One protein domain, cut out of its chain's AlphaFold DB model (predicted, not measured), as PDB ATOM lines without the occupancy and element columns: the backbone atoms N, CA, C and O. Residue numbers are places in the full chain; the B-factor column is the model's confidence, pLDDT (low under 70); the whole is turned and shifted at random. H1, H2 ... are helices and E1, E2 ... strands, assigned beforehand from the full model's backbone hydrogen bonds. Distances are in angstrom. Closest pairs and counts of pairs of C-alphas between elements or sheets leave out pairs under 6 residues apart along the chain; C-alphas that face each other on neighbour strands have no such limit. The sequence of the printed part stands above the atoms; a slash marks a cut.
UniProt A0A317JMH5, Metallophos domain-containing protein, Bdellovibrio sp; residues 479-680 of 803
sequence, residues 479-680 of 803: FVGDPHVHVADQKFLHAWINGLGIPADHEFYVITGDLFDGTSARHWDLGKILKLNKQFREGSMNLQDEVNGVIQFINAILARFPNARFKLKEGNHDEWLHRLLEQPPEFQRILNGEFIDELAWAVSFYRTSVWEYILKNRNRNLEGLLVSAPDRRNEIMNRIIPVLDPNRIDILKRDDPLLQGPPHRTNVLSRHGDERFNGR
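This is residues 479 to 680 of the 803 residues of the protein "Metallophos domain-containing protein" of Bdellovibrio sp (UniProt A0A317JMH5). A small parallel sheet of three strands, E1, E2 and E3, stands beside a larger set of crossed helices, with H3 and the first part of H6 grazing it and the kinked H5 packing on H3, H4 and H6 past the strands' ends. H6 and H7 fold back on each other, with residues 627 to 632 sticking out at their far end, while a long unnamed stretch, residues 653 to 680, loops out beyond the sheet. The printed part has 202 residues, mostly helix among its named elements, in the order H1 E1 H2 H3 E2 H4 H5 H6 H7 E3. It is compact, with a radius of gyration of the C-alphas of 18.0 A and spans of 53 by 44 by 35 A.

H1, residues 490 to 499, begins at C-alpha (204.530, 211.629, 294.221). E1, residues 508 to 513, is 16.7 A long. H2 is residues 529 to 537, and H3, residues 543 to 560, is 26.2 A long. E2, residues 564 to 569, is 16.0 A long, and H4 is residues 572 to 582. H5, residues 586 to 606, spans 25.2 A with a kink of 97 degrees near residue 593. H6, residues 610 to 628, spans 22.8 A with a kink of 76 degrees near residue 618. H7 is residues 630 to 639. E3, residues 649 to 652, ends at C-alpha (182.057, 199.395, 288.649).

E2 is the inner strand, parallel to E1, with N 510 and O 565 2.7 A apart, and to E3, with N 650 and O 566 2.8 A apart. E1, H2 H3, E2 form a strand-helix-strand unit, parallel neighbour strands joined through helices, with a right-handed crossover; E2, H4 H5 H6 H7, E3 form another. H3 only grazes the sheet with residues 554 to 558, and H6 with 611 to 616. The hub H5 touches H3 at a steep tilt of 57 degrees, the C-alphas of Leu 543 and Asn 592 being closest at 6.3 A. It touches H4, about perpendicular at 86 degrees, closest at the C-alphas of Leu 581 and Ala 600, 5.5 A. It touches H6 at 90 degrees, closest at the C-alphas of Val 603 and Val 610, 6.1 A. H7 is close to H6 but not clearly touching, closest at the C-alphas of Leu 626 and Arg 633, 5.7 A. H1 is close to H3 but not clearly touching, closest at the C-alphas of Ile 497 and Ile 557, 7.0 A. H2 touches no helix. Every O i to N i+4 pair is within hydrogen-bond range in H1, H2 and H3, against 6 of 7 in H4, 15 of 17 in H5, 10 of 15 in H6 and 3 of 6 in H7.

The C-alphas of Asp 631 and His 664 are the two farthest apart, at 59.5 A. The printed part has no cut, and the link E1 to H2 is long, with 15 residues. Residues 676 to 677 are under pLDDT 70.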
ATOM      1  N   PHE A 479     187.098 209.514 298.099       97.50
ATOM      2  CA  PHE A 479     186.975 209.701 296.657       97.50
ATOM      3  C   PHE A 479     188.197 210.445 296.122       97.50
ATOM      4  O   PHE A 479     188.388 211.618 296.454       97.50
ATOM      5  N   VAL A 480     188.978 209.791 295.266       95.62
ATOM      6  CA  VAL A 480     190.167 210.363 294.619       95.62
ATOM      7  C   VAL A 480     189.875 210.571 293.137       95.62
ATOM      8  O   VAL A 480     189.492 209.626 292.443       95.62
ATOM      9  N   GLY A 481     190.028 211.811 292.671       92.38
ATOM     10  CA  GLY A 481     189.861 212.159 291.262       92.38
ATOM     11  C   GLY A 481     191.061 211.723 290.427       92.38
ATOM     12  O   GLY A 481     192.192 211.811 290.902       92.38
ATOM     13  N   ASP A 482     190.771 211.250 289.217       93.81
ATOM     14  CA  ASP A 482     191.649 210.922 288.087       93.81
ATOM     15  C   ASP A 482     193.132 210.839 288.461       93.81
ATOM     16  O   ASP A 482     193.879 211.810 288.272       93.81
ATOM     17  N   PRO A 483     193.566 209.729 289.092       91.56
ATOM     18  CA  PRO A 483     194.895 209.685 289.667       91.56
ATOM     19  C   PRO A 483     196.001 209.663 288.625       91.56
ATOM     20  O   PRO A 483     197.066 210.208 288.895       91.56
ATOM     21  N   HIS A 484     195.726 209.045 287.472       93.00
ATOM     22  CA  HIS A 484     196.662 208.855 286.372       93.00
ATOM     23  C   HIS A 484     198.046 208.390 286.849       93.00
ATOM     24  O   HIS A 484     198.985 209.180 286.966       93.00
ATOM     25  N   VAL A 485     198.155 207.114 287.217       88.12
ATOM     26  CA  VAL A 485     199.241 206.612 288.071       88.12
ATOM     27  C   VAL A 485     200.655 206.852 287.524       88.12
ATOM     28  O   VAL A 485     201.567 206.997 288.338       88.12
ATOM     29  N   HIS A 486     200.876 206.957 286.205       85.56
ATOM     30  CA  HIS A 486     202.220 207.221 285.648       85.56
ATOM     31  C   HIS A 486     202.619 208.685 285.717       85.56
ATOM     32  O   HIS A 486     203.810 208.992 285.750       85.56
ATOM     33  N   VAL A 487     201.643 209.590 285.770       85.44
ATOM     34  CA  VAL A 487     201.863 211.035 285.920       85.44
ATOM     35  C   VAL A 487     201.395 211.575 287.275       85.44
ATOM     36  O   VAL A 487     201.388 212.797 287.483       85.44
ATOM     37  N   ALA A 488     201.028 210.677 288.194       85.81
ATOM     38  CA  ALA A 488     200.642 210.975 289.562       85.81
ATOM     39  C   ALA A 488     201.769 211.714 290.289       85.81
ATOM     40  O   ALA A 488     202.940 211.319 290.268       85.81
ATOM     41  N   ASP A 489     201.407 212.797 290.965       82.25
ATOM     42  CA  ASP A 489     202.348 213.562 291.763       82.25
ATOM     43  C   ASP A 489     202.735 212.764 293.007       82.25
ATOM     44  O   ASP A 489     201.919 212.504 293.894       82.25
ATOM     45  N   GLN A 490     204.010 212.402 293.099       79.69
ATOM     46  CA  GLN A 490     204.530 211.629 294.221       79.69
ATOM     47  C   GLN A 490     204.345 212.353 295.561       79.69
ATOM     48  O   GLN A 490     204.126 211.692 296.578       79.69
ATOM     49  N   LYS A 491     204.343 213.698 295.583       79.88
ATOM     50  CA  LYS A 491     204.015 214.465 296.794       79.88
ATOM     51  C   LYS A 491     202.564 214.250 297.201       79.88
ATOM     52  O   LYS A 491     202.307 214.037 298.379       79.88
ATOM     53  N   PHE A 492     201.633 214.257 296.246       85.19
ATOM     54  CA  PHE A 492     200.227 213.957 296.518       85.19
ATOM     55  C   PHE A 492     200.069 212.538 297.062       85.19
ATOM     56  O   PHE A 492     199.423 212.349 298.089       85.19
ATOM     57  N   LEU A 493     200.685 211.548 296.412       80.38
ATOM     58  CA  LEU A 493     200.601 210.148 296.831       80.38
ATOM     59  C   LEU A 493     201.148 209.946 298.242       80.38
ATOM     60  O   LEU A 493     200.482 209.345 299.083       80.38
ATOM     61  N   HIS A 494     202.323 210.505 298.520       79.50
ATOM     62  CA  HIS A 494     202.924 210.477 299.846       79.50
ATOM     63  C   HIS A 494     202.022 211.153 300.886       79.50
ATOM     64  O   HIS A 494     201.712 210.560 301.922       79.50
ATOM     65  N   ALA A 495     201.547 212.367 300.591       82.38
ATOM     66  CA  ALA A 495     200.628 213.110 301.445       82.38
ATOM     67  C   ALA A 495     199.332 212.339 301.694       82.38
ATOM     68  O   ALA A 495     198.735 212.456 302.757       82.38
ATOM     69  N   TRP A 496     198.867 211.562 300.720       83.69
ATOM     70  CA  TRP A 496     197.601 210.852 300.807       83.69
ATOM     71  C   TRP A 496     197.765 209.601 301.668       83.69
ATOM     72  O   TRP A 496     197.075 209.442 302.673       83.69
ATOM     73  N   ILE A 497     198.770 208.780 301.368       76.62
ATOM     74  CA  ILE A 497     199.114 207.563 302.117       76.62
ATOM     75  C   ILE A 497     199.414 207.870 303.591       76.62
ATOM     76  O   ILE A 497     199.025 207.104 304.478       76.62
ATOM     77  N   ASN A 498     200.082 208.993 303.868       76.94
ATOM     78  CA  ASN A 498     200.522 209.336 305.221       76.94
ATOM     79  C   ASN A 498     199.613 210.346 305.931       76.94
ATOM     80  O   ASN A 498     199.514 210.316 307.156       76.94
ATOM     81  N   GLY A 499     198.931 211.223 305.196       75.94
ATOM     82  CA  GLY A 499     198.185 212.363 305.739       75.94
ATOM     83  C   GLY A 499     196.697 212.123 305.973       75.94
ATOM     84  O   GLY A 499     196.072 212.927 306.667       75.94
ATOM     85  N   LEU A 500     196.119 211.022 305.467       82.69
ATOM     86  CA  LEU A 500     194.710 210.679 305.710       82.69
ATOM     87  C   LEU A 500     194.388 210.565 307.204       82.69
ATOM     88  O   LEU A 500     193.297 210.937 307.628       82.69
ATOM     89  N   GLY A 501     195.329 210.064 308.009       86.25
ATOM     90  CA  GLY A 501     195.136 209.867 309.448       86.25
ATOM     91  C   GLY A 501     194.014 208.892 309.811       86.25
ATOM     92  O   GLY A 501     193.620 208.867 310.969       86.25
ATOM     93  N   ILE A 502     193.501 208.125 308.843       90.44
ATOM     94  CA  ILE A 502     192.517 207.066 309.073       90.44
ATOM     95  C   ILE A 502     193.220 205.925 309.828       90.44
ATOM     96  O   ILE A 502     194.305 205.517 309.393       90.44
ATOM     97  N   PRO A 503     192.643 205.405 310.927       92.44
ATOM     98  CA  PRO A 503     193.188 204.253 311.636       92.44
ATOM     99  C   PRO A 503     193.374 203.060 310.695       92.44
ATOM    100  O   PRO A 503     192.532 202.800 309.837       92.44
ATOM    101  N   ALA A 504     194.484 202.333 310.835       89.69
ATOM    102  CA  ALA A 504     194.821 201.236 309.923       89.69
ATOM    103  C   ALA A 504     193.783 200.094 309.940       89.69
ATOM    104  O   ALA A 504     193.638 199.370 308.956       89.69
ATOM    105  N   ASP A 505     193.065 199.948 311.052       92.50
ATOM    106  CA  ASP A 505     192.006 198.974 311.290       92.50
ATOM    107  C   ASP A 505     190.605 199.468 310.885       92.50
ATOM    108  O   ASP A 505     189.662 198.676 310.861       92.50
ATOM    109  N   HIS A 506     190.439 200.736 310.504       95.94
ATOM    110  CA  HIS A 506     189.146 201.249 310.050       95.94
ATOM    111  C   HIS A 506     188.836 200.792 308.616       95.94
ATOM    112  O   HIS A 506     189.634 200.986 307.699       95.94
ATOM    113  N   GLU A 507     187.656 200.204 308.397       97.50
ATOM    114  CA  GLU A 507     187.209 199.791 307.059       97.50
ATOM    115  C   GLU A 507     186.613 200.977 306.285       97.50
ATOM    116  O   GLU A 507     185.545 201.503 306.621       97.50
ATOM    117  N   PHE A 508     187.248 201.330 305.169       98.00
ATOM    118  CA  PHE A 508     186.766 202.354 304.247       98.00
ATOM    119  C   PHE A 508     186.949 201.937 302.787       98.00
ATOM    120  O   PHE A 508     187.708 201.026 302.455       98.00
ATOM    121  N   TYR A 509     186.245 202.631 301.898       98.19
ATOM    122  CA  TYR A 509     186.306 202.400 300.461       98.19
ATOM    123  C   TYR A 509     187.038 203.541 299.752       98.19
ATOM    124  O   TYR A 509     186.641 204.700 299.863       98.19
ATOM    125  N   VAL A 510     188.057 203.217 298.967       97.69
ATOM    126  CA  VAL A 510     188.666 204.113 297.984       97.69
ATOM    127  C   VAL A 510     187.842 204.047 296.703       97.69
ATOM    128  O   VAL A 510     187.738 202.993 296.077       97.69
ATOM    129  N   ILE A 511     187.245 205.170 296.311       97.50
ATOM    130  CA  ILE A 511     186.516 205.310 295.049       97.50
ATOM    131  C   ILE A 511     187.369 206.143 294.106       97.50
ATOM    132  O   ILE A 511     187.740 207.270 294.434       97.50
ATOM    133  N   THR A 512     187.656 205.607 292.928       96.12
ATOM    134  CA  THR A 512     188.463 206.300 291.923       96.12
ATOM    135  C   THR A 512     188.174 205.761 290.522       96.12
ATOM    136  O   THR A 512     187.530 204.721 290.389       96.12
ATOM    137  N   GLY A 513     188.583 206.493 289.493       94.25
ATOM    138  CA  GLY A 513     188.506 206.119 288.078       94.25
ATOM    139  C   GLY A 513     189.723 206.673 287.342       94.25
ATOM    140  O   GLY A 513     190.509 207.393 287.956       94.25
ATOM    141  N   ASP A 514     189.906 206.316 286.069       94.94
ATOM    142  CA  ASP A 514     191.063 206.738 285.259       94.94
ATOM    143  C   ASP A 514     192.420 206.549 285.983       94.94
ATOM    144  O   ASP A 514     193.315 207.399 285.945       94.94
ATOM    145  N   LEU A 515     192.586 205.404 286.667       94.31
ATOM    146  CA  LEU A 515     193.899 204.990 287.183       94.31
ATOM    147  C   LEU A 515     194.896 204.789 286.040       94.31
ATOM    148  O   LEU A 515     196.076 205.075 286.203       94.31
ATOM    149  N   PHE A 516     194.406 204.293 284.909       94.88
ATOM    150  CA  PHE A 516     195.149 204.119 283.673       94.88
ATOM    151  C   PHE A 516     195.232 205.444 282.917       94.88
ATOM    152  O   PHE A 516     194.223 206.123 282.736       94.88
ATOM    153  N   ASP A 517     196.418 205.825 282.450       90.44
ATOM    154  CA  ASP A 517     196.640 207.102 281.761       90.44
ATOM    155  C   ASP A 517     196.204 207.023 280.295       90.44
ATOM    156  O   ASP A 517     195.990 208.042 279.628       90.44
ATOM    157  N   GLY A 518     196.109 205.813 279.758       92.56
ATOM    158  CA  GLY A 518     195.911 205.546 278.354       92.56
ATOM    159  C   GLY A 518     197.074 205.968 277.475       92.56
ATOM    160  O   GLY A 518     196.899 206.030 276.262       92.56
ATOM    161  N   THR A 519     198.255 206.283 278.010       89.88
ATOM    162  CA  THR A 519     199.386 206.744 277.185       89.88
ATOM    163  C   THR A 519     199.787 205.725 276.125       89.88
ATOM    164  O   THR A 519     200.065 206.112 274.989       89.88
ATOM    165  N   SER A 520     199.698 204.437 276.455       90.50
ATOM    166  CA  SER A 520     199.910 203.314 275.541       90.50
ATOM    167  C   SER A 520     198.724 203.033 274.607       90.50
ATOM    168  O   SER A 520     198.902 202.330 273.618       90.50
ATOM    169  N   ALA A 521     197.535 203.600 274.852       87.25
ATOM    170  CA  ALA A 521     196.289 203.273 274.141       87.25
ATOM    171  C   ALA A 521     195.589 204.466 273.450       87.25
ATOM    172  O   ALA A 521     194.552 204.303 272.803       87.25
ATOM    173  N   ARG A 522     196.131 205.686 273.548       84.06
ATOM    174  CA  ARG A 522     195.519 206.915 273.000       84.06
ATOM    175  C   ARG A 522     195.480 206.919 271.466       84.06
ATOM    176  O   ARG A 522     196.471 207.178 270.789       84.06
ATOM    177  N   HIS A 523     194.284 206.748 270.909       81.44
ATOM    178  CA  HIS A 523     194.053 206.708 269.459       81.44
ATOM    179  C   HIS A 523     194.177 208.066 268.735       81.44
ATOM    180  O   HIS A 523     194.374 208.100 267.528       81.44
ATOM    181  N   TRP A 524     194.087 209.216 269.405       83.06
ATOM    182  CA  TRP A 524     194.233 210.527 268.732       83.06
ATOM    183  C   TRP A 524     195.686 210.972 268.534       83.06
ATOM    184  O   TRP A 524     195.948 212.033 267.961       83.06
ATOM    185  N   ASP A 525     196.644 210.220 269.074       85.12
ATOM    186  CA  ASP A 525     198.058 210.420 268.768       85.12
ATOM    187  C   ASP A 525     198.468 209.641 267.504       85.12
ATOM    188  O   ASP A 525     199.555 209.871 266.968       85.12
ATOM    189  N   LEU A 526     197.557 208.822 266.952       81.12
ATOM    190  CA  LEU A 526     197.681 208.213 265.628       81.12
ATOM    191  C   LEU A 526     197.810 209.320 264.573       81.12
ATOM    192  O   LEU A 526     196.903 210.124 264.371       81.12
ATOM    193  N   GLY A 527     198.977 209.390 263.933       84.81
ATOM    194  CA  GLY A 527     199.331 210.434 262.963       84.81
ATOM    195  C   GLY A 527     200.302 211.495 263.490       84.81
ATOM    196  O   GLY A 527     200.880 212.238 262.698       84.81
ATOM    197  N   LYS A 528     200.578 211.545 264.798       91.06
ATOM    198  CA  LYS A 528     201.577 212.455 265.388       91.06
ATOM    199  C   LYS A 528     202.925 211.752 265.549       91.06
ATOM    200  O   LYS A 528     203.388 211.530 266.665       91.06
ATOM    201  N   ILE A 529     203.575 211.416 264.433       90.56
ATOM    202  CA  ILE A 529     204.771 210.550 264.420       90.56
ATOM    203  C   ILE A 529     205.906 211.026 265.340       90.56
ATOM    204  O   ILE A 529     206.528 210.210 266.012       90.56
ATOM    205  N   LEU A 530     206.144 212.341 265.438       92.75
ATOM    206  CA  LEU A 530     207.170 212.893 266.332       92.75
ATOM    207  C   LEU A 530     206.839 212.648 267.810       92.75
ATOM    208  O   LEU A 530     207.732 212.338 268.597       92.75
ATOM    209  N   LYS A 531     205.556 212.748 268.179       89.12
ATOM    210  CA  LYS A 531     205.084 212.472 269.537       89.12
ATOM    211  C   LYS A 531     205.183 210.980 269.852       89.12
ATOM    212  O   LYS A 531     205.735 210.638 270.889       89.12
ATOM    213  N   LEU A 532     204.735 210.117 268.938       88.94
ATOM    214  CA  LEU A 532     204.840 208.662 269.094       88.94
ATOM    215  C   LEU A 532     206.301 208.211 269.218       88.94
ATOM    216  O   LEU A 532     206.627 207.437 270.104       88.94
ATOM    217  N   ASN A 533     207.211 208.746 268.397       90.81
ATOM    218  CA  ASN A 533     208.639 208.435 268.504       90.81
ATOM    219  C   ASN A 533     209.222 208.872 269.858       90.81
ATOM    220  O   ASN A 533     210.002 208.143 270.464       90.81
ATOM    221  N   LYS A 534     208.832 210.051 270.359       90.12
ATOM    222  CA  LYS A 534     209.230 210.507 271.695       90.12
ATOM    223  C   LYS A 534     208.733 209.541 272.780       90.12
ATOM    224  O   LYS A 534     209.547 209.054 273.554       90.12
ATOM    225  N   GLN A 535     207.442 209.212 272.772       87.38
ATOM    226  CA  GLN A 535     206.824 208.281 273.724       87.38
ATOM    227  C   GLN A 535     207.463 206.887 273.672       87.38
ATOM    228  O   GLN A 535     207.725 206.285 274.707       87.38
ATOM    229  N   PHE A 536     207.771 206.390 272.472       90.75
ATOM    230  CA  PHE A 536     208.477 205.126 272.282       90.75
ATOM    231  C   PHE A 536     209.868 205.154 272.925       90.75
ATOM    232  O   PHE A 536     210.215 204.252 273.680       90.75
ATOM    233  N   ARG A 537     210.649 206.216 272.681       90.31
ATOM    234  CA  ARG A 537     211.987 206.392 273.276       90.31
ATOM    235  C   ARG A 537     211.954 206.538 274.796       90.31
ATOM    236  O   ARG A 537     212.913 206.151 275.452       90.31
ATOM    237  N   GLU A 538     210.879 207.105 275.332       87.06
ATOM    238  CA  GLU A 538     210.639 207.261 276.771       87.06
ATOM    239  C   GLU A 538     210.037 205.998 277.413       87.06
ATOM    240  O   GLU A 538     209.892 205.945 278.629       87.06
ATOM    241  N   GLY A 539     209.682 204.978 276.621       87.00
ATOM    242  CA  GLY A 539     209.047 203.746 277.099       87.00
ATOM    243  C   GLY A 539     207.562 203.888 277.456       87.00
ATOM    244  O   GLY A 539     206.918 202.897 277.787       87.00
ATOM    245  N   SER A 540     206.964 205.076 277.317       86.94
ATOM    246  CA  SER A 540     205.578 205.356 277.729       86.94
ATOM    247  C   SER A 540     204.506 204.712 276.832       86.94
ATOM    248  O   SER A 540     203.319 204.993 276.979       86.94
ATOM    249  N   MET A 541     204.914 203.925 275.832       91.50
ATOM    250  CA  MET A 541     204.017 203.170 274.950       91.50
ATOM    251  C   MET A 541     203.838 201.714 275.387       91.50
ATOM    252  O   MET A 541     203.059 200.996 274.761       91.50
ATOM    253  N   ASN A 542     204.549 201.263 276.424       92.25
ATOM    254  CA  ASN A 542     204.427 199.904 276.931       92.25
ATOM    255  C   ASN A 542     203.140 199.752 277.760       92.25
ATOM    256  O   ASN A 542     203.032 200.262 278.875       92.25
ATOM    257  N   LEU A 543     202.166 199.026 277.210       94.50
ATOM    258  CA  LEU A 543     200.866 198.790 277.839       94.50
ATOM    259  C   LEU A 543     200.986 197.941 279.111       94.50
ATOM    260  O   LEU A 543     200.257 198.162 280.076       94.50
ATOM    261  N   GLN A 544     201.903 196.972 279.131       93.50
ATOM    262  CA  GLN A 544     202.115 196.107 280.292       93.50
ATOM    263  C   GLN A 544     202.726 196.889 281.459       93.50
ATOM    264  O   GLN A 544     202.296 196.693 282.595       93.50
ATOM    265  N   ASP A 545     203.678 197.787 281.194       88.69
ATOM    266  CA  ASP A 545     204.236 198.682 282.219       88.69
ATOM    267  C   ASP A 545     203.161 199.639 282.749       88.69
ATOM    268  O   ASP A 545     203.109 199.933 283.948       88.69
ATOM    269  N   GLU A 546     202.246 200.068 281.873       91.00
ATOM    270  CA  GLU A 546     201.118 200.900 282.268       91.00
ATOM    271  C   GLU A 546     200.165 200.157 283.224       91.00
ATOM    272  O   GLU A 546     199.875 200.596 284.337       91.00
ATOM    273  N   VAL A 547     199.751 198.946 282.858       94.25
ATOM    274  CA  VAL A 547     198.928 198.090 283.725       94.25
ATOM    275  C   VAL A 547     199.639 197.752 285.043       94.25
ATOM    276  O   VAL A 547     199.018 197.772 286.109       94.25
ATOM    277  N   ASN A 548     200.943 197.478 284.998       89.25
ATOM    278  CA  ASN A 548     201.740 197.175 286.186       89.25
ATOM    279  C   ASN A 548     201.789 198.362 287.162       89.25
ATOM    280  O   ASN A 548     201.688 198.145 288.370       89.25
ATOM    281  N   GLY A 549     201.862 199.599 286.661       87.50
ATOM    282  CA  GLY A 549     201.775 200.807 287.489       87.50
ATOM    283  C   GLY A 549     200.447 200.911 288.249       87.50
ATOM    284  O   GLY A 549     200.439 201.214 289.444       87.50
ATOM    285  N   VAL A 550     199.326 200.561 287.606       93.00
ATOM    286  CA  VAL A 550     198.001 200.530 288.255       93.00
ATOM    287  C   VAL A 550     197.962 199.494 289.382       93.00
ATOM    288  O   VAL A 550     197.501 199.793 290.487       93.00
ATOM    289  N   ILE A 551     198.486 198.289 289.141       91.88
ATOM    290  CA  ILE A 551     198.541 197.223 290.154       91.88
ATOM    291  C   ILE A 551     199.414 197.643 291.342       91.88
ATOM    292  O   ILE A 551     199.015 197.465 292.493       91.88
ATOM    293  N   GLN A 552     200.590 198.222 291.083       87.56
ATOM    294  CA  GLN A 552     201.493 198.708 292.128       87.56
ATOM    295  C   GLN A 552     200.846 199.799 292.979       87.56
ATOM    296  O   GLN A 552     200.939 199.741 294.206       87.56
ATOM    297  N   PHE A 553     200.148 200.746 292.351       88.19
ATOM    298  CA  PHE A 553     199.402 201.782 293.054       88.19
ATOM    299  C   PHE A 553     198.354 201.176 293.999       88.19
ATOM    300  O   PHE A 553     198.343 201.489 295.190       88.19
ATOM    301  N   ILE A 554     197.515 200.258 293.508       91.31
ATOM    302  CA  ILE A 554     196.497 199.586 294.332       91.31
ATOM    303  C   ILE A 554     197.158 198.820 295.484       91.31
ATOM    304  O   ILE A 554     196.749 198.957 296.638       91.31
ATOM    305  N   ASN A 555     198.208 198.051 295.191       88.50
ATOM    306  CA  ASN A 555     198.936 197.275 296.189       88.50
ATOM    307  C   ASN A 555     199.550 198.158 297.279       88.50
ATOM    308  O   ASN A 555     199.476 197.797 298.450       88.50
ATOM    309  N   ALA A 556     200.103 199.324 296.933       84.62
ATOM    310  CA  ALA A 556     200.659 200.255 297.913       84.62
ATOM    311  C   ALA A 556     199.599 200.707 298.933       84.62
ATOM    312  O   ALA A 556     199.855 200.723 300.139       84.62
ATOM    313  N   ILE A 557     198.380 200.999 298.471       86.62
ATOM    314  CA  ILE A 557     197.267 201.393 299.344       86.62
ATOM    315  C   ILE A 557     196.756 200.219 300.171       86.62
ATOM    316  O   ILE A 557     196.579 200.359 301.379       86.62
ATOM    317  N   LEU A 558     196.563 199.052 299.555       89.25
ATOM    318  CA  LEU A 558     196.105 197.845 300.246       89.25
ATOM    319  C   LEU A 558     197.105 197.338 301.296       89.25
ATOM    320  O   LEU A 558     196.682 196.727 302.279       89.25
ATOM    321  N   ALA A 559     198.404 197.568 301.082       85.12
ATOM    322  CA  ALA A 559     199.462 197.267 302.041       85.12
ATOM    323  C   ALA A 559     199.478 198.271 303.200       85.12
ATOM    324  O   ALA A 559     199.667 197.878 304.350       85.12
ATOM    325  N   ARG A 560     199.257 199.563 302.916       84.25
ATOM    326  CA  ARG A 560     199.194 200.602 303.954       84.25
ATOM    327  C   ARG A 560     197.954 200.469 304.836       84.25
ATOM    328  O   ARG A 560     198.053 200.679 306.044       84.25
ATOM    329  N   PHE A 561     196.813 200.154 304.228       88.88
ATOM    330  CA  PHE A 561     195.503 200.091 304.871       88.88
ATOM    331  C   PHE A 561     194.894 198.692 304.673       88.88
ATOM    332  O   PHE A 561     194.187 198.457 303.689       88.88
ATOM    333  N   PRO A 562     195.139 197.747 305.602       92.44
ATOM    334  CA  PRO A 562     194.674 196.364 305.478       92.44
ATOM    335  C   PRO A 562     193.153 196.219 305.319       92.44
ATOM    336  O   PRO A 562     192.692 195.297 304.651       92.44
ATOM    337  N   ASN A 563     192.373 197.160 305.855       96.56
ATOM    338  CA  ASN A 563     190.910 197.142 305.762       96.56
ATOM    339  C   ASN A 563     190.348 198.066 304.664       96.56
ATOM    340  O   ASN A 563     189.131 198.199 304.538       96.56
ATOM    341  N   ALA A 564     191.206 198.694 303.850       96.69
ATOM    342  CA  ALA A 564     190.752 199.469 302.702       96.69
ATOM    343  C   ALA A 564     190.232 198.555 301.589       96.69
ATOM    344  O   ALA A 564     190.798 197.499 301.297       96.69
ATOM    345  N   ARG A 565     189.167 198.998 300.924       98.31
ATOM    346  CA  ARG A 565     188.573 198.338 299.758       98.31
ATOM    347  C   ARG A 565     188.518 199.311 298.592       98.31
ATOM    348  O   ARG A 565     188.327 200.502 298.800       98.31
ATOM    349  N   PHE A 566     188.650 198.833 297.368       97.75
ATOM    350  CA  PHE A 566     188.559 199.654 296.168       97.75
ATOM    351  C   PHE A 566     187.196 199.513 295.503       97.75
ATOM    352  O   PHE A 566     186.630 198.428 295.435       97.75
ATOM    353  N   LYS A 567     186.698 200.626 294.976       97.56
ATOM    354  CA  LYS A 567     185.599 200.705 294.016       97.56
ATOM    355  C   LYS A 567     186.128 201.441 292.790       97.56
ATOM    356  O   LYS A 567     186.086 202.672 292.737       97.56
ATOM    357  N   LEU A 568     186.698 200.679 291.861       96.31
ATOM    358  CA  LEU A 568     187.294 201.186 290.631       96.31
ATOM    359  C   LEU A 568     186.199 201.410 289.596       96.31
ATOM    360  O   LEU A 568     185.523 200.468 289.198       96.31
ATOM    361  N   LYS A 569     186.021 202.656 289.181       94.69
ATOM    362  CA  LYS A 569     185.069 203.038 288.143       94.69
ATOM    363  C   LYS A 569     185.757 203.036 286.794       94.69
ATOM    364  O   LYS A 569     186.845 203.597 286.679       94.69
ATOM    365  N   GLU A 570     185.081 202.488 285.797       92.56
ATOM    366  CA  GLU A 570     185.500 202.651 284.409       92.56
ATOM    367  C   GLU A 570     185.329 204.118 283.982       92.56
ATOM    368  O   GLU A 570     184.226 204.674 284.034       92.56
ATOM    369  N   GLY A 571     186.432 204.757 283.605       92.31
ATOM    370  CA  GLY A 571     186.477 206.104 283.052       92.31
ATOM    371  C   GLY A 571     186.690 206.103 281.537       92.31
ATOM    372  O   GLY A 571     186.539 205.089 280.848       92.31
ATOM    373  N   ASN A 572     187.007 207.267 280.972       91.50
ATOM    374  CA  ASN A 572     187.190 207.397 279.527       91.50
ATOM    375  C   ASN A 572     188.526 206.821 279.046       91.50
ATOM    376  O   ASN A 572     188.641 206.492 277.866       91.50
ATOM    377  N   HIS A 573     189.529 206.685 279.917       93.12
ATOM    378  CA  HIS A 573     190.812 206.086 279.539       93.12
ATOM    379  C   HIS A 573     190.674 204.577 279.319       93.12
ATOM    380  O   HIS A 573     191.277 204.012 278.403       93.12
ATOM    381  N   ASP A 574     189.800 203.943 280.096       92.69
ATOM    382  CA  ASP A 574     189.484 202.520 279.988       92.69
ATOM    383  C   ASP A 574     188.801 202.208 278.651       92.69
ATOM    384  O   ASP A 574     189.092 201.203 278.003       92.69
ATOM    385  N   GLU A 575     187.968 203.126 278.158       91.69
ATOM    386  CA  GLU A 575     187.365 203.027 276.827       91.69
ATOM    387  C   GLU A 575     188.423 203.003 275.710       91.69
ATOM    388  O   GLU A 575     188.254 202.316 274.702       91.69
ATOM    389  N   TRP A 576     189.543 203.717 275.868       94.12
ATOM    390  CA  TRP A 576     190.621 203.672 274.875       94.12
ATOM    391  C   TRP A 576     191.311 202.321 274.864       94.12
ATOM    392  O   TRP A 576     191.655 201.838 273.789       94.12
ATOM    393  N   LEU A 577     191.465 201.697 276.033       94.75
ATOM    394  CA  LEU A 577     191.971 200.337 276.132       94.75
ATOM    395  C   LEU A 577     191.023 199.358 275.434       94.75
ATOM    396  O   LEU A 577     191.474 198.561 274.620       94.75
ATOM    397  N   HIS A 578     189.710 199.473 275.647       93.38
ATOM    398  CA  HIS A 578     188.727 198.661 274.923       93.38
ATOM    399  C   HIS A 578     188.845 198.819 273.401       93.38
ATOM    400  O   HIS A 578     188.966 197.821 272.689       93.38
ATOM    401  N   ARG A 579     188.913 200.057 272.898       92.56
ATOM    402  CA  ARG A 579     189.102 200.327 271.461       92.56
ATOM    403  C   ARG A 579     190.431 199.785 270.934       92.56
ATOM    404  O   ARG A 579     190.475 199.285 269.813       92.56
ATOM    405  N   LEU A 580     191.504 199.874 271.726       94.06
ATOM    406  CA  LEU A 580     192.806 199.310 271.376       94.06
ATOM    407  C   LEU A 580     192.720 197.789 271.206       94.06
ATOM    408  O   LEU A 580     193.312 197.267 270.271       94.06
ATOM    409  N   LEU A 581     191.984 197.084 272.068       94.25
ATOM    410  CA  LEU A 581     191.815 195.631 271.963       94.25
ATOM    411  C   LEU A 581     190.926 195.226 270.779       94.25
ATOM    412  O   LEU A 581     191.172 194.199 270.153       94.25
ATOM    413  N   GLU A 582     189.915 196.031 270.444       92.56
ATOM    414  CA  GLU A 582     189.044 195.784 269.288       92.56
ATOM    415  C   GLU A 582     189.750 196.048 267.951       92.56
ATOM    416  O   GLU A 582     189.579 195.296 266.990       92.56
ATOM    417  N   GLN A 583     190.526 197.131 267.873       91.31
ATOM    418  CA  GLN A 583     191.161 197.606 266.641       91.31
ATOM    419  C   GLN A 583     192.617 198.035 266.886       91.31
ATOM    420  O   GLN A 583     192.952 199.212 266.718       91.31
ATOM    421  N   PRO A 584     193.511 197.102 267.267       87.50
ATOM    422  CA  PRO A 584     194.894 197.441 267.580       87.50
ATOM    423  C   PRO A 584     195.644 197.911 266.324       87.50
ATOM    424  O   PRO A 584     195.762 197.134 265.368       87.50
ATOM    425  N   PRO A 585     196.199 199.141 266.314       85.44
ATOM    426  CA  PRO A 585     197.071 199.605 265.239       85.44
ATOM    427  C   PRO A 585     198.284 198.687 265.060       85.44
ATOM    428  O   PRO A 585     198.788 198.118 266.029       85.44
ATOM    429  N   GLU A 586     198.816 198.589 263.840       87.50
ATOM    430  CA  GLU A 586     199.937 197.687 263.534       87.50
ATOM    431  C   GLU A 586     201.160 197.926 264.435       87.50
ATOM    432  O   GLU A 586     201.684 196.983 265.022       87.50
ATOM    433  N   PHE A 587     201.562 199.184 264.648       85.31
ATOM    434  CA  PHE A 587     202.688 199.485 265.540       85.31
ATOM    435  C   PHE A 587     202.417 199.083 266.999       85.31
ATOM    436  O   PHE A 587     203.345 198.692 267.697       85.31
ATOM    437  N   GLN A 588     201.163 199.130 267.468       89.75
ATOM    438  CA  GLN A 588     200.816 198.655 268.810       89.75
ATOM    439  C   GLN A 588     200.938 197.139 268.910       89.75
ATOM    440  O   GLN A 588     201.369 196.643 269.942       89.75
ATOM    441  N   ARG A 589     200.643 196.392 267.841       89.12
ATOM    442  CA  ARG A 589     200.908 194.945 267.803       89.12
ATOM    443  C   ARG A 589     202.401 194.630 267.828       89.12
ATOM    444  O   ARG A 589     202.796 193.657 268.456       89.12
ATOM    445  N   ILE A 590     203.232 195.456 267.191       89.12
ATOM    446  CA  ILE A 590     204.694 195.296 267.243       89.12
ATOM    447  C   ILE A 590     205.211 195.494 268.676       89.12
ATOM    448  O   ILE A 590     206.076 194.748 269.120       89.12
ATOM    449  N   LEU A 591     204.681 196.485 269.398       89.44
ATOM    450  CA  LEU A 591     205.149 196.837 270.742       89.44
ATOM    451  C   LEU A 591     204.528 195.985 271.854       89.44
ATOM    452  O   LEU A 591     205.220 195.580 272.781       89.44
ATOM    453  N   ASN A 592     203.225 195.733 271.764       93.81
ATOM    454  CA  ASN A 592     202.388 195.197 272.836       93.81
ATOM    455  C   ASN A 592     201.617 193.934 272.411       93.81
ATOM    456  O   ASN A 592     200.709 193.521 273.126       93.81
ATOM    457  N   GLY A 593     201.941 193.327 271.261       91.31
ATOM    458  CA  GLY A 593     201.149 192.263 270.629       91.31
ATOM    459  C   GLY A 593     200.802 191.102 271.553       91.31
ATOM    460  O   GLY A 593     199.624 190.817 271.725       91.31
ATOM    461  N   GLU A 594     201.798 190.505 272.220       90.25
ATOM    462  CA  GLU A 594     201.559 189.378 273.139       90.25
ATOM    463  C   GLU A 594     200.545 189.738 274.241       90.25
ATOM    464  O   GLU A 594     199.651 188.950 274.544       90.25
ATOM    465  N   PHE A 595     200.650 190.940 274.818       93.31
ATOM    466  CA  PHE A 595     199.771 191.361 275.908       93.31
ATOM    467  C   PHE A 595     198.389 191.813 275.413       93.31
ATOM    468  O   PHE A 595     197.381 191.515 276.047       93.31
ATOM    469  N   ILE A 596     198.310 192.479 274.256       95.38
ATOM    470  CA  ILE A 596     197.036 192.812 273.603       95.38
ATOM    471  C   ILE A 596     196.262 191.534 273.270       95.38
ATOM    472  O   ILE A 596     195.067 191.463 273.555       95.38
ATOM    473  N   ASP A 597     196.933 190.525 272.716       92.25
ATOM    474  CA  ASP A 597     196.315 189.249 272.363       92.25
ATOM    475  C   ASP A 597     195.827 188.502 273.616       92.25
ATOM    476  O   ASP A 597     194.708 187.984 273.615       92.25
ATOM    477  N   GLU A 598     196.609 188.510 274.707       92.38
ATOM    478  CA  GLU A 598     196.192 187.987 276.020       92.38
ATOM    479  C   GLU A 598     194.896 188.661 276.494       92.38
ATOM    480  O   GLU A 598     193.912 187.979 276.794       92.38
ATOM    481  N   LEU A 599     194.875 189.998 276.538       94.88
ATOM    482  CA  LEU A 599     193.729 190.765 277.027       94.88
ATOM    483  C   LEU A 599     192.495 190.589 276.132       94.88
ATOM    484  O   LEU A 599     191.395 190.370 276.643       94.88
ATOM    485  N   ALA A 600     192.659 190.644 274.809       94.56
ATOM    486  CA  ALA A 600     191.568 190.472 273.852       94.56
ATOM    487  C   ALA A 600     190.957 189.065 273.945       94.56
ATOM    488  O   ALA A 600     189.729 188.918 273.986       94.56
ATOM    489  N   TRP A 601     191.801 188.031 274.044       93.44
ATOM    490  CA  TRP A 601     191.350 186.660 274.269       93.44
ATOM    491  C   TRP A 601     190.607 186.536 275.598       93.44
ATOM    492  O   TRP A 601     189.500 185.997 275.626       93.44
ATOM    493  N   ALA A 602     191.162 187.073 276.685       91.62
ATOM    494  CA  ALA A 602     190.575 186.964 278.013       91.62
ATOM    495  C   ALA A 602     189.205 187.652 278.112       91.62
ATOM    496  O   ALA A 602     188.247 187.049 278.599       91.62
ATOM    497  N   VAL A 603     189.080 188.883 277.611       92.69
ATOM    498  CA  VAL A 603     187.807 189.622 277.585       92.69
ATOM    499  C   VAL A 603     186.751 188.857 276.787       92.69
ATOM    500  O   VAL A 603     185.622 188.692 277.253       92.69
ATOM    501  N   SER A 604     187.119 188.332 275.614       92.69
ATOM    502  CA  SER A 604     186.206 187.576 274.750       92.69
ATOM    503  C   SER A 604     185.781 186.240 275.371       92.69
ATOM    504  O   SER A 604     184.589 185.921 275.431       92.69
ATOM    505  N   PHE A 605     186.746 185.467 275.872       93.44
ATOM    506  CA  PHE A 605     186.534 184.116 276.381       93.44
ATOM    507  C   PHE A 605     185.795 184.114 277.724       93.44
ATOM    508  O   PHE A 605     184.822 183.377 277.889       93.44
ATOM    509  N   TYR A 606     186.210 184.964 278.669       92.25
ATOM    510  CA  TYR A 606     185.620 185.028 280.010       92.25
ATOM    511  C   TYR A 606     184.417 185.974 280.113       92.25
ATOM    512  O   TYR A 606     183.731 185.954 281.132       92.25
ATOM    513  N   ARG A 607     184.127 186.777 279.074       94.38
ATOM    514  CA  ARG A 607     183.035 187.773 279.058       94.38
ATOM    515  C   ARG A 607     183.095 188.742 280.245       94.38
ATOM    516  O   ARG A 607     182.084 189.026 280.887       94.38
ATOM    517  N   THR A 608     184.295 189.222 280.531       93.88
ATOM    518  CA  THR A 608     184.638 190.069 281.682       93.88
ATOM    519  C   THR A 608     185.221 191.397 281.194       93.88
ATOM    520  O   THR A 608     185.623 191.490 280.032       93.88
ATOM    521  N   SER A 609     185.261 192.435 282.036       94.44
ATOM    522  CA  SER A 609     185.973 193.666 281.666       94.44
ATOM    523  C   SER A 609     187.489 193.460 281.720       94.44
ATOM    524  O   SER A 609     187.987 192.531 282.362       94.44
ATOM    525  N   VAL A 610     188.244 194.338 281.052       95.75
ATOM    526  CA  VAL A 610     189.715 194.263 281.031       95.75
ATOM    527  C   VAL A 610     190.272 194.315 282.453       95.75
ATOM    528  O   VAL A 610     191.098 193.484 282.831       95.75
ATOM    529  N   TRP A 611     189.756 195.228 283.277       96.38
ATOM    530  CA  TRP A 611     190.176 195.358 284.669       96.38
ATOM    531  C   TRP A 611     189.767 194.177 285.534       96.38
ATOM    532  O   TRP A 611     190.517 193.801 286.431       96.38
ATOM    533  N   GLU A 612     188.615 193.560 285.280       96.25
ATOM    534  CA  GLU A 612     188.184 192.403 286.061       96.25
ATOM    535  C   GLU A 612     189.057 191.190 285.749       96.25
ATOM    536  O   GLU A 612     189.469 190.473 286.666       96.25
ATOM    537  N   TYR A 613     189.462 191.021 284.490       96.50
ATOM    538  CA  TYR A 613     190.505 190.066 284.155       96.50
ATOM    539  C   TYR A 613     191.824 190.396 284.865       96.50
ATOM    540  O   TYR A 613     192.291 189.577 285.655       96.50
ATOM    541  N   ILE A 614     192.390 191.587 284.640       96.25
ATOM    542  CA  ILE A 614     193.710 191.988 285.158       96.25
ATOM    543  C   ILE A 614     193.779 191.877 286.684       96.25
ATOM    544  O   ILE A 614     194.719 191.285 287.214       96.25
ATOM    545  N   LEU A 615     192.796 192.437 287.393       96.56
ATOM    546  CA  LEU A 615     192.863 192.611 288.842       96.56
ATOM    547  C   LEU A 615     192.368 191.394 289.626       96.56
ATOM    548  O   LEU A 615     192.748 191.241 290.786       96.56
ATOM    549  N   LYS A 616     191.527 190.536 289.028       95.88
ATOM    550  CA  LYS A 616     190.931 189.391 289.740       95.88
ATOM    551  C   LYS A 616     191.304 188.031 289.202       95.88
ATOM    552  O   LYS A 616     191.549 187.113 289.982       95.88
ATOM    553  N   ASN A 617     191.336 187.887 287.885       93.69
ATOM    554  CA  ASN A 617     191.361 186.568 287.265       93.69
ATOM    555  C   ASN A 617     192.717 186.222 286.640       93.69
ATOM    556  O   ASN A 617     193.009 185.039 286.460       93.69
ATOM    557  N   ARG A 618     193.564 187.218 286.349       92.88
ATOM    558  CA  ARG A 618     194.808 187.056 285.588       92.88
ATOM    559  C   ARG A 618     195.747 186.027 286.210       92.88
ATOM    560  O   ARG A 618     196.090 185.068 285.534       92.88
ATOM    561  N   ASN A 619     196.082 186.151 287.498       88.19
ATOM    562  CA  ASN A 619     196.992 185.211 288.174       88.19
ATOM    563  C   ASN A 619     196.492 183.760 288.103       88.19
ATOM    564  O   ASN A 619     197.223 182.868 287.681       88.19
ATOM    565  N   ARG A 620     195.219 183.538 288.453       87.12
ATOM    566  CA  ARG A 620     194.597 182.207 288.446       87.12
ATOM    567  C   ARG A 620     194.545 181.604 287.041       87.12
ATOM    568  O   ARG A 620     194.756 180.407 286.868       87.12
ATOM    569  N   ASN A 621     194.240 182.420 286.038       85.81
ATOM    570  CA  ASN A 621     194.106 181.959 284.659       85.81
ATOM    571  C   ASN A 621     195.471 181.708 284.011       85.81
ATOM    572  O   ASN A 621     195.620 180.747 283.253       85.81
ATOM    573  N   LEU A 622     196.475 182.525 284.341       83.50
ATOM    574  CA  LEU A 622     197.837 182.331 283.862       83.50
ATOM    575  C   LEU A 622     198.460 181.074 284.454       83.50
ATOM    576  O   LEU A 622     199.097 180.346 283.708       83.50
ATOM    577  N   GLU A 623     198.201 180.718 285.715       82.00
ATOM    578  CA  GLU A 623     198.629 179.414 286.246       82.00
ATOM    579  C   GLU A 623     198.150 178.243 285.373       82.00
ATOM    580  O   GLU A 623     198.932 177.335 285.094       82.00
ATOM    581  N   GLY A 624     196.912 178.293 284.870       79.38
ATOM    582  CA  GLY A 624     196.378 177.291 283.944       79.38
ATOM    583  C   GLY A 624     197.072 177.282 282.576       79.38
ATOM    584  O   GLY A 624     197.408 176.215 282.064       79.38
ATOM    585  N   LEU A 625     197.341 178.457 282.000       71.12
ATOM    586  CA  LEU A 625     198.068 178.588 280.727       71.12
ATOM    587  C   LEU A 625     199.530 178.142 280.849       71.12
ATOM    588  O   LEU A 625     200.077 177.515 279.942       71.12
ATOM    589  N   LEU A 626     200.153 178.392 281.996       79.50
ATOM    590  CA  LEU A 626     201.534 178.020 282.278       79.50
ATOM    591  C   LEU A 626     201.733 176.509 282.411       79.50
ATOM    592  O   LEU A 626     202.838 176.027 282.163       79.50
ATOM    593  N   VAL A 627     200.677 175.746 282.717       82.19
ATOM    594  CA  VAL A 627     200.706 174.276 282.611       82.19
ATOM    595  C   VAL A 627     200.912 173.840 281.157       82.19
ATOM    596  O   VAL A 627     201.613 172.863 280.909       82.19
ATOM    597  N   SER A 628     200.349 174.572 280.190       77.94
ATOM    598  CA  SER A 628     200.491 174.268 278.758       77.94
ATOM    599  C   SER A 628     201.757 174.829 278.097       77.94
ATOM    600  O   SER A 628     202.088 174.411 276.991       77.94
ATOM    601  N   ALA A 629     202.479 175.739 278.759       83.25
ATOM    602  CA  ALA A 629     203.679 176.395 278.227       83.25
ATOM    603  C   ALA A 629     204.791 176.520 279.294       83.25
ATOM    604  O   ALA A 629     205.181 177.636 279.658       83.25
ATOM    605  N   PRO A 630     205.319 175.393 279.814       84.31
ATOM    606  CA  PRO A 630     206.265 175.397 280.932       84.31
ATOM    607  C   PRO A 630     207.555 176.170 280.622       84.31
ATOM    608  O   PRO A 630     208.074 176.859 281.498       84.31
ATOM    609  N   ASP A 631     208.019 176.137 279.372       89.31
ATOM    610  CA  ASP A 631     209.267 176.789 278.953       89.31
ATOM    611  C   ASP A 631     209.196 178.324 279.026       89.31
ATOM    612  O   ASP A 631     210.212 178.984 279.235       89.31
ATOM    613  N   ARG A 632     207.993 178.909 278.922       82.62
ATOM    614  CA  ARG A 632     207.772 180.364 279.030       82.62
ATOM    615  C   ARG A 632     207.340 180.801 280.429       82.62
ATOM    616  O   ARG A 632     207.087 181.983 280.657       82.62
ATOM    617  N   ARG A 633     207.277 179.877 281.396       83.56
ATOM    618  CA  ARG A 633     206.771 180.157 282.747       83.56
ATOM    619  C   ARG A 633     207.507 181.286 283.440       83.56
ATOM    620  O   ARG A 633     206.865 182.205 283.932       83.56
ATOM    621  N   ASN A 634     208.832 181.228 283.469       84.12
ATOM    622  CA  ASN A 634     209.623 182.250 284.150       84.12
ATOM    623  C   ASN A 634     209.507 183.606 283.445       84.12
ATOM    624  O   ASN A 634     209.376 184.623 284.114       84.12
ATOM    625  N   GLU A 635     209.491 183.619 282.109       84.56
ATOM    626  CA  GLU A 635     209.305 184.841 281.316       84.56
ATOM    627  C   GLU A 635     207.975 185.528 281.656       84.56
ATOM    628  O   GLU A 635     207.957 186.715 281.976       84.56
ATOM    629  N   ILE A 636     206.876 184.769 281.648       82.56
ATOM    630  CA  ILE A 636     205.527 185.267 281.936       82.56
ATOM    631  C   ILE A 636     205.409 185.696 283.403       82.56
ATOM    632  O   ILE A 636     204.975 186.810 283.681       82.56
ATOM    633  N   MET A 637     205.849 184.857 284.348       82.56
ATOM    634  CA  MET A 637     205.765 185.160 285.782       82.56
ATOM    635  C   MET A 637     206.582 186.392 286.175       82.56
ATOM    636  O   MET A 637     206.139 187.159 287.022       82.56
ATOM    637  N   ASN A 638     207.725 186.635 285.529       83.06
ATOM    638  CA  ASN A 638     208.551 187.813 285.799       83.06
ATOM    639  C   ASN A 638     207.915 189.130 285.313       83.06
ATOM    640  O   ASN A 638     208.342 190.197 285.747       83.06
ATOM    641  N   ARG A 639     206.910 189.083 284.427       82.31
ATOM    642  CA  ARG A 639     206.189 190.272 283.923       82.31
ATOM    643  C   ARG A 639     204.930 190.606 284.727       82.31
ATOM    644  O   ARG A 639     204.327 191.659 284.503       82.31
ATOM    645  N   ILE A 640     204.506 189.716 285.624       86.25
ATOM    646  CA  ILE A 640     203.243 189.830 286.355       86.25
ATOM    647  C   ILE A 640     203.508 190.342 287.760       86.25
ATOM    648  O   ILE A 640     204.281 189.768 288.523       86.25
ATOM    649  N   ILE A 641     202.777 191.386 288.127       88.06
ATOM    650  CA  ILE A 641     202.691 191.840 289.508       88.06
ATOM    651  C   ILE A 641     201.385 191.288 290.082       88.06
ATOM    652  O   ILE A 641     200.316 191.616 289.564       88.06
ATOM    653  N   PRO A 642     201.423 190.442 291.125       91.38
ATOM    654  CA  PRO A 642     200.200 189.943 291.725       91.38
ATOM    655  C   PRO A 642     199.479 191.059 292.487       91.38
ATOM    656  O   PRO A 642     200.101 191.851 293.195       91.38
ATOM    657  N   VAL A 643     198.152 191.099 292.380       93.69
ATOM    658  CA  VAL A 643     197.314 191.938 293.246       93.69
ATOM    659  C   VAL A 643     197.284 191.323 294.646       93.69
ATOM    660  O   VAL A 643     196.993 190.135 294.781       93.69
ATOM    661  N   LEU A 644     197.574 192.119 295.681       90.75
ATOM    662  CA  LEU A 644     197.683 191.644 297.068       90.75
ATOM    663  C   LEU A 644     196.397 190.989 297.577       90.75
ATOM    664  O   LEU A 644     196.459 189.998 298.297       90.75
ATOM    665  N   ASP A 645     195.239 191.552 297.227       95.94
ATOM    666  CA  ASP A 645     193.941 190.966 297.557       95.94
ATOM    667  C   ASP A 645     192.865 191.373 296.539       95.94
ATOM    668  O   ASP A 645     192.232 192.429 296.668       95.94
ATOM    669  N   PRO A 646     192.626 190.528 295.526       96.88
ATOM    670  CA  PRO A 646     191.595 190.769 294.528       96.88
ATOM    671  C   PRO A 646     190.165 190.895 295.068       96.88
ATOM    672  O   PRO A 646     189.322 191.527 294.428       96.88
ATOM    673  N   ASN A 647     189.863 190.305 296.232       97.31
ATOM    674  CA  ASN A 647     188.512 190.314 296.803       97.31
ATOM    675  C   ASN A 647     188.154 191.668 297.425       97.31
ATOM    676  O   ASN A 647     186.978 191.964 297.642       97.31
ATOM    677  N   ARG A 648     189.158 192.510 297.691       97.50
ATOM    678  CA  ARG A 648     188.976 193.884 298.172       97.50
ATOM    679  C   ARG A 648     188.751 194.890 297.046       97.50
ATOM    680  O   ARG A 648     188.640 196.075 297.340       97.50
ATOM    681  N   ILE A 649     188.657 194.460 295.788       98.00
ATOM    682  CA  ILE A 649     188.471 195.345 294.634       98.00
ATOM    683  C   ILE A 649     187.104 195.081 294.006       98.00
ATOM    684  O   ILE A 649     186.839 193.997 293.498       98.00
ATOM    685  N   ASP A 650     186.244 196.086 293.980       97.25
ATOM    686  CA  ASP A 650     185.019 196.101 293.190       97.25
ATOM    687  C   ASP A 650     185.277 196.907 291.916       97.25
ATOM    688  O   ASP A 650     185.809 198.015 291.986       97.25
ATOM    689  N   ILE A 651     184.888 196.370 290.761       96.56
ATOM    690  CA  ILE A 651     184.950 197.092 289.488       96.56
ATOM    691  C   ILE A 651     183.528 197.484 289.138       96.56
ATOM    692  O   ILE A 651     182.637 196.635 289.098       96.56
ATOM    693  N   LEU A 652     183.329 198.779 288.959       95.12
ATOM    694  CA  LEU A 652     182.057 199.395 288.649       95.12
ATOM    695  C   LEU A 652     182.071 199.770 287.179       95.12
ATOM    696  O   LEU A 652     182.944 200.520 286.730       95.12
ATOM    697  N   LYS A 653     181.078 199.275 286.451       91.44
ATOM    698  CA  LYS A 653     180.851 199.708 285.080       91.44
ATOM    699  C   LYS A 653     180.445 201.169 285.084       91.44
ATOM    700  O   LYS A 653     179.877 201.678 286.052       91.44
ATOM    701  N   ARG A 654     180.692 201.832 283.965       84.00
ATOM    702  CA  ARG A 654     180.417 203.260 283.769       84.00
ATOM    703  C   ARG A 654     178.990 203.695 284.144       84.00
ATOM    704  O   ARG A 654     178.804 204.778 284.699       84.00
ATOM    705  N   ASP A 655     178.005 202.828 283.918       83.31
ATOM    706  CA  ASP A 655     176.589 203.086 284.217       83.31
ATOM    707  C   ASP A 655     176.115 202.570 285.586       83.31
ATOM    708  O   ASP A 655     174.970 202.827 285.974       83.31
ATOM    709  N   ASP A 656     176.963 201.865 286.340       90.75
ATOM    710  CA  ASP A 656     176.560 201.290 287.621       90.75
ATOM    711  C   ASP A 656     176.279 202.414 288.630       90.75
ATOM    712  O   ASP A 656     177.160 203.225 288.931       90.75
ATOM    713  N   PRO A 657     175.062 202.514 289.194       90.69
ATOM    714  CA  PRO A 657     174.758 203.556 290.157       90.69
ATOM    715  C   PRO A 657     175.513 203.300 291.464       90.69
ATOM    716  O   PRO A 657     175.358 202.264 292.105       90.69
ATOM    717  N   LEU A 658     176.276 204.294 291.916       94.19
ATOM    718  CA  LEU A 658     176.923 204.286 293.225       94.19
ATOM    719  C   LEU A 658     176.379 205.456 294.038       94.19
ATOM    720  O   LEU A 658     176.906 206.568 293.999       94.19
ATOM    721  N   LEU A 659     175.283 205.188 294.740       94.94
ATOM    722  CA  LEU A 659     174.616 206.120 295.642       94.94
ATOM    723  C   LEU A 659     175.033 205.798 297.077       94.94
ATOM    724  O   LEU A 659     174.855 204.665 297.515       94.94
ATOM    725  N   GLN A 660     175.604 206.769 297.792       95.44
ATOM    726  CA  GLN A 660     176.127 206.563 299.147       95.44
ATOM    727  C   GLN A 660     175.626 207.598 300.151       95.44
ATOM    728  O   GLN A 660     175.456 208.770 299.815       95.44
ATOM    729  N   GLY A 661     175.441 207.170 301.398       94.62
ATOM    730  CA  GLY A 661     174.835 207.970 302.465       94.62
ATOM    731  C   GLY A 661     173.320 207.753 302.582       94.62
ATOM    732  O   GLY A 661     172.731 207.004 301.797       94.62
ATOM    733  N   PRO A 662     172.665 208.389 303.564       95.00
ATOM    734  CA  PRO A 662     171.248 208.185 303.818       95.00
ATOM    735  C   PRO A 662     170.372 208.829 302.723       95.00
ATOM    736  O   PRO A 662     170.832 209.727 302.008       95.00
ATOM    737  N   PRO A 663     169.091 208.432 302.582       93.75
ATOM    738  CA  PRO A 663     168.207 208.908 301.505       93.75
ATOM    739  C   PRO A 663     168.013 210.435 301.427       93.75
ATOM    740  O   PRO A 663     167.749 210.990 300.355       93.75
ATOM    741  N   HIS A 664     168.132 211.135 302.559       92.88
ATOM    742  CA  HIS A 664     168.015 212.596 302.646       92.88
ATOM    743  C   HIS A 664     169.343 213.336 302.424       92.88
ATOM    744  O   HIS A 664     169.328 214.550 302.228       92.88
ATOM    745  N   ARG A 665     170.478 212.623 302.410       93.75
ATOM    746  CA  ARG A 665     171.824 213.158 302.137       93.75
ATOM    747  C   ARG A 665     172.642 212.174 301.294       93.75
ATOM    748  O   ARG A 665     173.732 211.748 301.665       93.75
ATOM    749  N   THR A 666     172.083 211.779 300.157       95.56
ATOM    750  CA  THR A 666     172.723 210.833 299.237       95.56
ATOM    751  C   THR A 666     173.755 211.537 298.357       95.56
ATOM    752  O   THR A 666     173.484 212.602 297.802       95.56
ATOM    753  N   ASN A 667     174.916 210.915 298.179       96.19
ATOM    754  CA  ASN A 667     175.966 211.343 297.264       96.19
ATOM    755  C   ASN A 667     176.037 210.390 296.068       96.19
ATOM    756  O   ASN A 667     176.147 209.175 296.235       96.19
ATOM    757  N   VAL A 668     176.007 210.953 294.863       95.00
ATOM    758  CA  VAL A 668     176.260 210.237 293.611       95.00
ATOM    759  C   VAL A 668     177.767 210.174 293.383       95.00
ATOM    760  O   VAL A 668     178.405 211.207 293.190       95.00
ATOM    761  N   LEU A 669     178.330 208.968 293.403       94.69
ATOM    762  CA  LEU A 669     179.773 208.734 293.278       94.69
ATOM    763  C   LEU A 669     180.144 207.925 292.031       94.69
ATOM    764  O   LEU A 669     181.327 207.789 291.727       94.69
ATOM    765  N   SER A 670     179.158 207.414 291.288       89.25
ATOM    766  CA  SER A 670     179.391 206.627 290.071       89.25
ATOM    767  C   SER A 670     179.788 207.458 288.866       89.25
ATOM    768  O   SER A 670     180.455 206.961 287.970       89.25
ATOM    769  N   ARG A 671     179.419 208.739 288.831       85.75
ATOM    770  CA  ARG A 671     179.710 209.585 287.673       85.75
ATOM    771  C   ARG A 671     181.210 209.870 287.610       85.75
ATOM    772  O   ARG A 671     181.791 210.373 288.574       85.75
ATOM    773  N   HIS A 672     181.832 209.546 286.480       85.19
ATOM    774  CA  HIS A 672     183.193 209.985 286.177       85.19
ATOM    775  C   HIS A 672     183.215 211.500 285.928       85.19
ATOM    776  O   HIS A 672     183.934 212.242 286.601       85.19
ATOM    777  N   GLY A 673     182.279 211.969 285.094       82.06
ATOM    778  CA  GLY A 673     182.036 213.386 284.788       82.06
ATOM    779  C   GLY A 673     182.353 213.773 283.338       82.06
ATOM    780  O   GLY A 673     182.196 214.938 282.960       82.06
ATOM    781  N   ASP A 674     182.780 212.806 282.535       82.94
ATOM    782  CA  ASP A 674     182.975 212.888 281.089       82.94
ATOM    783  C   ASP A 674     181.639 212.886 280.337       82.94
ATOM    784  O   ASP A 674     181.410 213.719 279.455       82.94
ATOM    785  N   GLU A 675     180.701 212.046 280.774       73.69
ATOM    786  CA  GLU A 675     179.311 212.061 280.338       73.69
ATOM    787  C   GLU A 675     178.529 213.132 281.082       73.69
ATOM    788  O   GLU A 675     178.176 213.017 282.259       73.69
ATOM    789  N   ARG A 676     178.269 214.226 280.378       68.44
ATOM    790  CA  ARG A 676     177.566 215.380 280.929       68.44
ATOM    791  C   ARG A 676     176.092 215.380 280.500       68.44
ATOM    792  O   ARG A 676     175.701 214.637 279.601       68.44
ATOM    793  N   PHE A 677     175.260 216.204 281.149       65.50
ATOM    794  CA  PHE A 677     173.812 216.252 280.886       65.50
ATOM    795  C   PHE A 677     173.494 216.362 279.395       65.50
ATOM    796  O   PHE A 677     173.927 217.300 278.722       65.50
ATOM    797  N   ASN A 678     172.706 215.411 278.890       71.75
ATOM    798  CA  ASN A 678     172.264 215.362 277.496       71.75
ATOM    799  C   ASN A 678     173.426 215.418 276.479       71.75
ATOM    800  O   ASN A 678     173.290 216.029 275.418       71.75
ATOM    801  N   GLY A 679     174.596 214.865 276.821       70.88
ATOM    802  CA  GLY A 679     175.781 214.849 275.957       70.88
ATOM    803  C   GLY A 679     176.477 216.207 275.787       70.88
ATOM    804  O   GLY A 679     177.464 216.307 275.060       70.88
ATOM    805  N   ARG A 680     176.006 217.274 276.450       72.94
ATOM    806  CA  ARG A 680     176.656 218.594 276.451       72.94
ATOM    807  C   ARG A 680     177.421 218.809 277.732       72.94
ATOM    808  O   ARG A 680     176.959 218.399 278.787       72.94
TER     809      ARG A 680